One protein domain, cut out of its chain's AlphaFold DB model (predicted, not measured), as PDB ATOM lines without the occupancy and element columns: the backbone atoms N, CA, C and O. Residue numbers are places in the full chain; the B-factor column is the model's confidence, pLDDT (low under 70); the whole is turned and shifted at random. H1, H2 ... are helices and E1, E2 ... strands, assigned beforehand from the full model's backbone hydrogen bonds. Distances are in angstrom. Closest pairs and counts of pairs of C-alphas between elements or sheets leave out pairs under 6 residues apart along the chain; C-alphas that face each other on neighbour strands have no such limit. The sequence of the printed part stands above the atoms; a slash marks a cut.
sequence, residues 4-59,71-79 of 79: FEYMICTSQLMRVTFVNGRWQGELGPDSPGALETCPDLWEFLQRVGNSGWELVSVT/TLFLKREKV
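AT A GLANCE: This is residues 4 to 59 and 71 to 79 of the 79 residues of an uncharacterized protein of Anaerolineae bacterium (UniProt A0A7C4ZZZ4). A strongly twisted and curled sheet of four antiparallel strands has one short helix, H1, packed over one of its faces, with no named helix over the other face. A long loop of residues 20 to 40 leaves the sheet's E2 edge and reaches out to Pro 32, at one end of the longest axis, while Val 79 lies at the other. The printed part has 65 residues, with four named strands and one named helix in the chain order E1, E2, H1, E3, E4. The sheet's order is E2, E1, E4, E3, and the class is mixed, helices and strands. The whole is compact, with a radius of gyration of the C-alphas of 12.1 A, yet elongated in outline, spanning 40 by 22 by 19 A.

HOW THE PARTS SIT: The sheet runs E2, residues 15 to 19, E1, residues 4 to 12, E4, residues 71 to 77, and E3, residues 54 to 59; E2 and E3 are its edge strands. From edge to edge the strands' lines turn by 74 degrees, and the way across the sheet turns by 51 degrees. The inner strands E1 and E4 are antiparallel at 157 degrees, with N 7 and O 74 within hydrogen-bond range at 2.9 A. E1 and E2 form a hairpin, antiparallel at 141 degrees, with N 10 and O 18 2.9 A apart. E4 and E3 are antiparallel at 158 degrees, with N 73 and O 57 2.9 A apart. E2 and E3 are apart. Residues 18 to 19 of E2 also pair, antiparallel, with residues 22 to 23. H1, residues 41 to 49, is on the sheet; its closest C-alphas to E2 are those of Leu 41 and Arg 15, 5.2 A apart. H1 is near E4 and near E3, with 6 and 5 pairs of C-alphas within 10 A. In H1 every O i to N i+4 pair is within hydrogen-bond range.

IN THESE COORDINATES: E1 begins at C-alpha 4, (-42.844, -45.679, 21.831), and is the longest strand, 26.4 A from first to last C-alpha. E4 is 20.5 A long, ending at C-alpha 77, (-42.620, -44.029, 17.533). E3 is 15.3 A long and E2 11.3 A. H1 is 11.9 A long and begins at C-alpha 41, (-21.187, -39.500, 19.367).

THE WHOLE: The two C-alphas farthest apart are those of Pro 32 and Val 79, 40.8 A. Residues 60 to 70 are not printed, and C-alphas 59 and 71 are 5.2 A apart across this cut, which lies between E3 and E4. The link from E2 to H1 is long, 21 residues; those from E1 to E2 and from H1 to E3 are tight. The mean pLDDT of the printed part is 96.4, and no printed residue is under 70.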
ATOM      1  N   PHE A   4     -44.240 -46.100  21.951       95.94
ATOM      2  CA  PHE A   4     -42.844 -45.679  21.831       95.94
ATOM      3  C   PHE A   4     -41.879 -46.823  22.134       95.94
ATOM      4  O   PHE A   4     -42.167 -47.706  22.947       95.94
ATOM      5  N   GLU A   5     -40.728 -46.781  21.474       96.75
ATOM      6  CA  GLU A   5     -39.531 -47.548  21.806       96.75
ATOM      7  C   GLU A   5     -38.470 -46.594  22.356       96.75
ATOM      8  O   GLU A   5     -38.410 -45.431  21.953       96.75
ATOM      9  N   TYR A   6     -37.636 -47.094  23.268       97.06
ATOM     10  CA  TYR A   6     -36.590 -46.314  23.925       97.06
ATOM     11  C   TYR A   6     -35.214 -46.924  23.686       97.06
ATOM     12  O   TYR A   6     -35.053 -48.146  23.613       97.06
ATOM     13  N   MET A   7     -34.226 -46.044  23.585       97.81
ATOM     14  CA  MET A   7     -32.816 -46.371  23.486       97.81
ATOM     15  C   MET A   7     -32.071 -45.555  24.534       97.81
ATOM     16  O   MET A   7     -32.231 -44.337  24.609       97.81
ATOM     17  N   ILE A   8     -31.277 -46.244  25.346       98.00
ATOM     18  CA  ILE A   8     -30.415 -45.634  26.354       98.00
ATOM     19  C   ILE A   8     -28.983 -45.836  25.886       98.00
ATOM     20  O   ILE A   8     -28.539 -46.974  25.703       98.00
ATOM     21  N   CYS A   9     -28.277 -44.734  25.680       97.94
ATOM     22  CA  CYS A   9     -26.884 -44.739  25.274       97.94
ATOM     23  C   CYS A   9     -26.019 -44.193  26.398       97.94
ATOM     24  O   CYS A   9     -26.409 -43.259  27.091       97.94
ATOM     25  N   THR A  10     -24.814 -44.721  26.519       96.94
ATOM     26  CA  THR A  10     -23.778 -44.166  27.380       96.94
ATOM     27  C   THR A  10     -22.632 -43.697  26.501       96.94
ATOM     28  O   THR A  10     -22.277 -44.370  25.532       96.94
ATOM     29  N   SER A  11     -22.069 -42.537  26.818       95.69
ATOM     30  CA  SER A  11     -20.923 -41.981  26.116       95.69
ATOM     31  C   SER A  11     -19.857 -41.469  27.073       95.69
ATOM     32  O   SER A  11     -20.159 -41.001  28.173       95.69
ATOM     33  N   GLN A  12     -18.608 -41.589  26.637       93.19
ATOM     34  CA  GLN A  12     -17.413 -41.092  27.315       93.19
ATOM     35  C   GLN A  12     -16.463 -40.548  26.253       93.19
ATOM     36  O   GLN A  12     -16.320 -41.164  25.201       93.19
ATOM     37  N   LEU A  13     -15.828 -39.399  26.502       92.31
ATOM     38  CA  LEU A  13     -14.871 -38.776  25.571       92.31
ATOM     39  C   LEU A  13     -15.376 -38.723  24.112       92.31
ATOM     40  O   LEU A  13     -14.652 -39.053  23.179       92.31
ATOM     41  N   MET A  14     -16.639 -38.322  23.921       94.56
ATOM     42  CA  MET A  14     -17.309 -38.247  22.609       94.56
ATOM     43  C   MET A  14     -17.471 -39.590  21.878       94.56
ATOM     44  O   MET A  14     -17.748 -39.617  20.684       94.56
ATOM     45  N   ARG A  15     -17.365 -40.712  22.593       97.25
ATOM     46  CA  ARG A  15     -17.552 -42.066  22.065       97.25
ATOM     47  C   ARG A  15     -18.760 -42.732  22.695       97.25
ATOM     48  O   ARG A  15     -18.909 -42.695  23.914       97.25
ATOM     49  N   VAL A  16     -19.613 -43.360  21.891       97.81
ATOM     50  CA  VAL A  16     -20.767 -44.131  22.381       97.81
ATOM     51  C   VAL A  16     -20.286 -45.507  22.821       97.81
ATOM     52  O   VAL A  16     -19.996 -46.357  21.989       97.81
ATOM     53  N   THR A  17     -20.194 -45.727  24.127       97.12
ATOM     54  CA  THR A  17     -19.647 -46.958  24.709       97.12
ATOM     55  C   THR A  17     -20.685 -48.067  24.783       97.12
ATOM     56  O   THR A  17     -20.416 -49.197  24.378       97.12
ATOM     57  N   PHE A  18     -21.895 -47.748  25.246       97.69
ATOM     58  CA  PHE A  18     -22.978 -48.717  25.393       97.69
ATOM     59  C   PHE A  18     -24.270 -48.223  24.754       97.69
ATOM     60  O   PHE A  18     -24.622 -47.053  24.870       97.69
ATOM     61  N   VAL A  19     -25.013 -49.141  24.133       98.19
ATOM     62  CA  VAL A  19     -26.391 -48.930  23.668       98.19
ATOM     63  C   VAL A  19     -27.249 -50.053  24.230       98.19
ATOM     64  O   VAL A  19     -27.005 -51.227  23.952       98.19
ATOM     65  N   ASN A  20     -28.238 -49.709  25.056       97.38
ATOM     66  CA  ASN A  20     -29.079 -50.661  25.790       97.38
ATOM     67  C   ASN A  20     -28.250 -51.740  26.521       97.38
ATOM     68  O   ASN A  20     -28.549 -52.932  26.446       97.38
ATOM     69  N   GLY A  21     -27.162 -51.316  27.176       95.44
ATOM     70  CA  GLY A  21     -26.247 -52.189  27.921       95.44
ATOM     71  C   GLY A  21     -25.283 -53.015  27.064       95.44
ATOM     72  O   GLY A  21     -24.495 -53.782  27.610       95.44
ATOM     73  N   ARG A  22     -25.308 -52.875  25.731       97.81
ATOM     74  CA  ARG A  22     -24.389 -53.583  24.829       97.81
ATOM     75  C   ARG A  22     -23.229 -52.691  24.435       97.81
ATOM     76  O   ARG A  22     -23.455 -51.609  23.893       97.81
ATOM     77  N   TRP A  23     -22.016 -53.179  24.658       97.50
ATOM     78  CA  TRP A  23     -20.790 -52.536  24.198       97.50
ATOM     79  C   TRP A  23     -20.807 -52.319  22.678       97.50
ATOM     80  O   TRP A  23     -21.332 -53.164  21.950       97.50
ATOM     81  N   GLN A  24     -20.289 -51.180  22.214       98.00
ATOM     82  CA  GLN A  24     -20.311 -50.783  20.798       98.00
ATOM     83  C   GLN A  24     -18.928 -50.717  20.134       98.00
ATOM     84  O   GLN A  24     -18.861 -50.450  18.937       98.00
ATOM     85  N   GLY A  25     -17.846 -50.932  20.880       97.00
ATOM     86  CA  GLY A  25     -16.497 -50.997  20.320       97.00
ATOM     87  C   GLY A  25     -16.205 -52.345  19.663       97.00
ATOM     88  O   GLY A  25     -16.817 -53.365  19.987       97.00
ATOM     89  N   GLU A  26     -15.240 -52.346  18.749       97.31
ATOM     90  CA  GLU A  26     -14.749 -53.554  18.076       97.31
ATOM     91  C   GLU A  26     -13.891 -54.414  19.011       97.31
ATOM     92  O   GLU A  26     -13.944 -55.645  18.964       97.31
ATOM     93  N   LEU A  27     -13.116 -53.767  19.887       97.31
ATOM     94  CA  LEU A  27     -12.354 -54.430  20.941       97.31
ATOM     95  C   LEU A  27     -13.205 -54.557  22.203       97.31
ATOM     96  O   LEU A  27     -14.026 -53.689  22.482       97.31
ATOM     97  N   GLY A  28     -12.989 -55.611  22.992       95.94
ATOM     98  CA  GLY A  28     -13.668 -55.761  24.282       95.94
ATOM     99  C   GLY A  28     -13.351 -54.590  25.226       95.94
ATOM    100  O   GLY A  28     -12.235 -54.074  25.155       95.94
ATOM    101  N   PRO A  29     -14.275 -54.194  26.120       93.56
ATOM    102  CA  PRO A  29     -14.171 -52.969  26.922       93.56
ATOM    103  C   PRO A  29     -12.909 -52.886  27.794       93.56
ATOM    104  O   PRO A  29     -12.410 -51.792  28.030       93.56
ATOM    105  N   ASP A  30     -12.360 -54.028  28.215       93.81
ATOM    106  CA  ASP A  30     -11.142 -54.103  29.035       93.81
ATOM    107  C   ASP A  30      -9.842 -54.080  28.208       93.81
ATOM    108  O   ASP A  30      -8.739 -54.162  28.753       93.81
ATOM    109  N   SER A  31      -9.943 -54.008  26.877       96.06
ATOM    110  CA  SER A  31      -8.775 -54.000  25.993       96.06
ATOM    111  C   SER A  31      -8.144 -52.604  25.949       96.06
ATOM    112  O   SER A  31      -8.864 -51.605  25.855       96.06
ATOM    113  N   PRO A  32      -6.805 -52.490  25.924       95.50
ATOM    114  CA  PRO A  32      -6.151 -51.217  25.650       95.50
ATOM    115  C   PRO A  32      -6.615 -50.646  24.305       95.50
ATOM    116  O   PRO A  32      -6.594 -51.348  23.294       95.50
ATOM    117  N   GLY A  33      -7.033 -49.381  24.290       94.44
ATOM    118  CA  GLY A  33      -7.524 -48.724  23.076       94.44
ATOM    119  C   GLY A  33      -8.968 -49.078  22.683       94.44
ATOM    120  O   GLY A  33      -9.377 -48.827  21.550       94.44
ATOM    121  N   ALA A  34      -9.746 -49.719  23.567       96.25
ATOM    122  CA  ALA A  34     -11.108 -50.136  23.238       96.25
ATOM    123  C   ALA A  34     -12.049 -48.955  22.967       96.25
ATOM    124  O   ALA A  34     -12.902 -49.035  22.081       96.25
ATOM    125  N   LEU A  35     -11.881 -47.847  23.691       94.75
ATOM    126  CA  LEU A  35     -12.742 -46.669  23.580       94.75
ATOM    127  C   LEU A  35     -12.664 -46.018  22.192       94.75
ATOM    128  O   LEU A  35     -13.663 -45.540  21.664       94.75
ATOM    129  N   GLU A  36     -11.488 -46.033  21.581       95.88
ATOM    130  CA  GLU A  36     -11.197 -45.468  20.267       95.88
ATOM    131  C   GLU A  36     -11.908 -46.231  19.146       95.88
ATOM    132  O   GLU A  36     -12.176 -45.661  18.088       95.88
ATOM    133  N   THR A  37     -12.261 -47.495  19.398       97.00
ATOM    134  CA  THR A  37     -13.033 -48.331  18.466       97.00
ATOM    135  C   THR A  37     -14.541 -48.113  18.564       97.00
ATOM    136  O   THR A  37     -15.293 -48.611  17.729       97.00
ATOM    137  N   CYS A  38     -15.008 -47.369  19.569       97.94
ATOM    138  CA  CYS A  38     -16.419 -47.036  19.702       97.94
ATOM    139  C   CYS A  38     -16.847 -45.960  18.682       97.94
ATOM    140  O   CYS A  38     -16.046 -45.098  18.294       97.94
ATOM    141  N   PRO A  39     -18.135 -45.938  18.287       98.00
ATOM    142  CA  PRO A  39     -18.674 -44.906  17.408       98.00
ATOM    143  C   PRO A  39     -18.491 -43.499  17.977       98.00
ATOM    144  O   PRO A  39     -18.678 -43.283  19.178       98.00
ATOM    145  N   ASP A  40     -18.194 -42.535  17.109       98.00
ATOM    146  CA  ASP A  40     -18.273 -41.117  17.459       98.00
ATOM    147  C   ASP A  40     -19.720 -40.729  17.810       98.00
ATOM    148  O   ASP A  40     -20.680 -41.175  17.171       98.00
ATOM    149  N   LEU A  41     -19.885 -39.905  18.845       97.19
ATOM    150  CA  LEU A  41     -21.187 -39.500  19.367       97.19
ATOM    151  C   LEU A  41     -22.025 -38.741  18.337       97.19
ATOM    152  O   LEU A  41     -23.223 -39.008  18.208       97.19
ATOM    153  N   TRP A  42     -21.429 -37.805  17.600       96.56
ATOM    154  CA  TRP A  42     -22.173 -36.978  16.655       96.56
ATOM    155  C   TRP A  42     -22.585 -37.769  15.425       96.56
ATOM    156  O   TRP A  42     -23.726 -37.649  14.973       96.56
ATOM    157  N   GLU A  43     -21.688 -38.602  14.904       97.69
ATOM    158  CA  GLU A  43     -22.001 -39.497  13.789       97.69
ATOM    159  C   GLU A  43     -23.090 -40.502  14.176       97.69
ATOM    160  O   GLU A  43     -24.040 -40.731  13.420       97.69
ATOM    161  N   PHE A  44     -23.005 -41.056  15.390       97.88
ATOM    162  CA  PHE A  44     -24.029 -41.940  15.931       97.88
ATOM    163  C   PHE A  44     -25.393 -41.243  16.004       97.88
ATOM    164  O   PHE A  44     -26.372 -41.787  15.485       97.88
ATOM    165  N   LEU A  45     -25.461 -40.051  16.610       98.00
ATOM    166  CA  LEU A  45     -26.706 -39.294  16.777       98.00
ATOM    167  C   LEU A  45     -27.338 -38.925  15.432       98.00
ATOM    168  O   LEU A  45     -28.543 -39.100  15.262       98.00
ATOM    169  N   GLN A  46     -26.537 -38.492  14.455       98.12
ATOM    170  CA  GLN A  46     -27.027 -38.218  13.101       98.12
ATOM    171  C   GLN A  46     -27.620 -39.474  12.451       98.12
ATOM    172  O   GLN A  46     -28.728 -39.439  11.911       98.12
ATOM    173  N   ARG A  47     -26.921 -40.612  12.541       97.88
ATOM    174  CA  ARG A  47     -27.378 -41.881  11.960       97.88
ATOM    175  C   ARG A  47     -28.694 -42.365  12.572       97.88
ATOM    176  O   ARG A  47     -29.597 -42.773  11.836       97.88
ATOM    177  N   VAL A  48     -28.821 -42.343  13.901       97.56
ATOM    178  CA  VAL A  48     -30.060 -42.786  14.566       97.56
ATOM    179  C   VAL A  48     -31.193 -41.777  14.381       97.56
ATOM    180  O   VAL A  48     -32.334 -42.198  14.189       97.56
ATOM    181  N   GLY A  49     -30.879 -40.479  14.319       97.44
ATOM    182  CA  GLY A  49     -31.822 -39.418  13.963       97.44
ATOM    183  C   GLY A  49     -32.475 -39.654  12.604       97.44
ATOM    184  O   GLY A  49     -33.699 -39.687  12.497       97.44
ATOM    185  N   ASN A  50     -31.668 -39.974  11.588       97.44
ATOM    186  CA  ASN A  50     -32.159 -40.354  10.257       97.44
ATOM    187  C   ASN A  50     -33.023 -41.631  10.261       97.44
ATOM    188  O   ASN A  50     -33.772 -41.875   9.320       97.44
ATOM    189  N   SER A  51     -32.940 -42.441  11.321       95.88
ATOM    190  CA  SER A  51     -33.742 -43.659  11.522       95.88
ATOM    191  C   SER A  51     -34.987 -43.429  12.399       95.88
ATOM    192  O   SER A  51     -35.610 -44.397  12.857       95.88
ATOM    193  N   GLY A  52     -35.328 -42.163  12.659       96.81
ATOM    194  CA  GLY A  52     -36.509 -41.735  13.411       96.81
ATOM    195  C   GLY A  52     -36.315 -41.634  14.924       96.81
ATOM    196  O   GLY A  52     -37.294 -41.427  15.635       96.81
ATOM    197  N   TRP A  53     -35.096 -41.803  15.440       98.06
ATOM    198  CA  TRP A  53     -34.834 -41.625  16.868       98.06
ATOM    199  C   TRP A  53     -34.699 -40.144  17.228       98.06
ATOM    200  O   TRP A  53     -33.938 -39.406  16.617       98.06
ATOM    201  N   GLU A  54     -35.402 -39.725  18.271       98.00
ATOM    202  CA  GLU A  54     -35.384 -38.370  18.810       98.00
ATOM    203  C   GLU A  54     -34.668 -38.375  20.164       98.00
ATOM    204  O   GLU A  54     -35.035 -39.148  21.053       98.00
ATOM    205  N   LEU A  55     -33.662 -37.514  20.336       98.00
ATOM    206  CA  LEU A  55     -33.012 -37.289  21.626       98.00
ATOM    207  C   LEU A  55     -33.961 -36.525  22.554       98.00
ATOM    208  O   LEU A  55     -34.385 -35.420  22.228       98.00
ATOM    209  N   VAL A  56     -34.275 -37.103  23.712       97.88
ATOM    210  CA  VAL A  56     -35.248 -36.531  24.657       97.88
ATOM    211  C   VAL A  56     -34.642 -36.075  25.972       97.88
ATOM    212  O   VAL A  56     -35.224 -35.234  26.650       97.88
ATOM    213  N   SER A  57     -33.498 -36.632  26.362       97.62
ATOM    214  CA  SER A  57     -32.808 -36.228  27.582       97.62
ATOM    215  C   SER A  57     -31.333 -36.599  27.521       97.62
ATOM    216  O   SER A  57     -30.948 -37.564  26.856       97.62
ATOM    217  N   VAL A  58     -30.525 -35.825  28.236       96.75
ATOM    218  CA  VAL A  58     -29.104 -36.066  28.454       96.75
ATOM    219  C   VAL A  58     -28.834 -35.838  29.934       96.75
ATOM    220  O   VAL A  58     -29.217 -34.799  30.475       96.75
ATOM    221  N   THR A  59     -28.181 -36.794  30.581       95.12
ATOM    222  CA  THR A  59     -27.667 -36.644  31.942       95.12
ATOM    223  C   THR A  59     -26.162 -36.840  31.917       95.12
ATOM    224  O   THR A  59     -25.651 -37.688  31.187       95.12
ATOM    225  N   THR A  71     -25.117 -40.060  29.831       96.88
ATOM    226  CA  THR A  71     -26.224 -40.923  29.417       96.88
ATOM    227  C   THR A  71     -27.178 -40.140  28.524       96.88
ATOM    228  O   THR A  71     -27.608 -39.040  28.863       96.88
ATOM    229  N   LEU A  72     -27.520 -40.711  27.372       98.06
ATOM    230  CA  LEU A  72     -28.460 -40.147  26.412       98.06
ATOM    231  C   LEU A  72     -29.698 -41.032  26.335       98.06
ATOM    232  O   LEU A  72     -29.599 -42.250  26.185       98.06
ATOM    233  N   PHE A  73     -30.866 -40.403  26.378       98.25
ATOM    234  CA  PHE A  73     -32.152 -41.068  26.239       98.25
ATOM    235  C   PHE A  73     -32.771 -40.662  24.912       98.25
ATOM    236  O   PHE A  73     -32.990 -39.475  24.661       98.25
ATOM    237  N   LEU A  74     -33.071 -41.648  24.071       98.50
ATOM    238  CA  LEU A  74     -33.737 -41.450  22.794       98.50
ATOM    239  C   LEU A  74     -35.060 -42.214  22.769       98.50
ATOM    240  O   LEU A  74     -35.175 -43.302  23.339       98.50
ATOM    241  N   LYS A  75     -36.051 -41.660  22.073       98.06
ATOM    242  CA  LYS A  75     -37.331 -42.323  21.794       98.06
ATOM    243  C   LYS A  75     -37.565 -42.417  20.290       98.06
ATOM    244  O   LYS A  75     -37.042 -41.609  19.530       98.06
ATOM    245  N   ARG A  76     -38.421 -43.339  19.873       97.31
ATOM    246  CA  ARG A  76     -38.994 -43.376  18.523       97.31
ATOM    247  C   ARG A  76     -40.414 -43.922  18.579       97.31
ATOM    248  O   ARG A  76     -40.711 -44.771  19.418       97.31
ATOM    249  N   GLU A  77     -41.287 -43.449  17.698       95.94
ATOM    250  CA  GLU A  77     -42.620 -44.029  17.533       95.94
ATOM    251  C   GLU A  77     -42.534 -45.412  16.868       95.94
ATOM    252  O   GLU A  77     -41.840 -45.615  15.871       95.94
ATOM    253  N   LYS A  78     -43.222 -46.388  17.455       86.00
ATOM    254  CA  LYS A  78     -43.342 -47.745  16.938       86.00
ATOM    255  C   LYS A  78     -44.447 -47.748  15.883       86.00
ATOM    256  O   LYS A  78     -45.612 -47.569  16.237       86.00
ATOM    257  N   VAL A  79     -44.052 -47.935  14.626       76.75
ATOM    258  CA  VAL A  79     -44.963 -48.124  13.484       76.75
ATOM    259  C   VAL A  79     -45.691 -49.461  13.604       76.75
ATOM    260  O   VAL A  79     -45.042 -50.446  14.032       76.75
TER     261      VAL A  79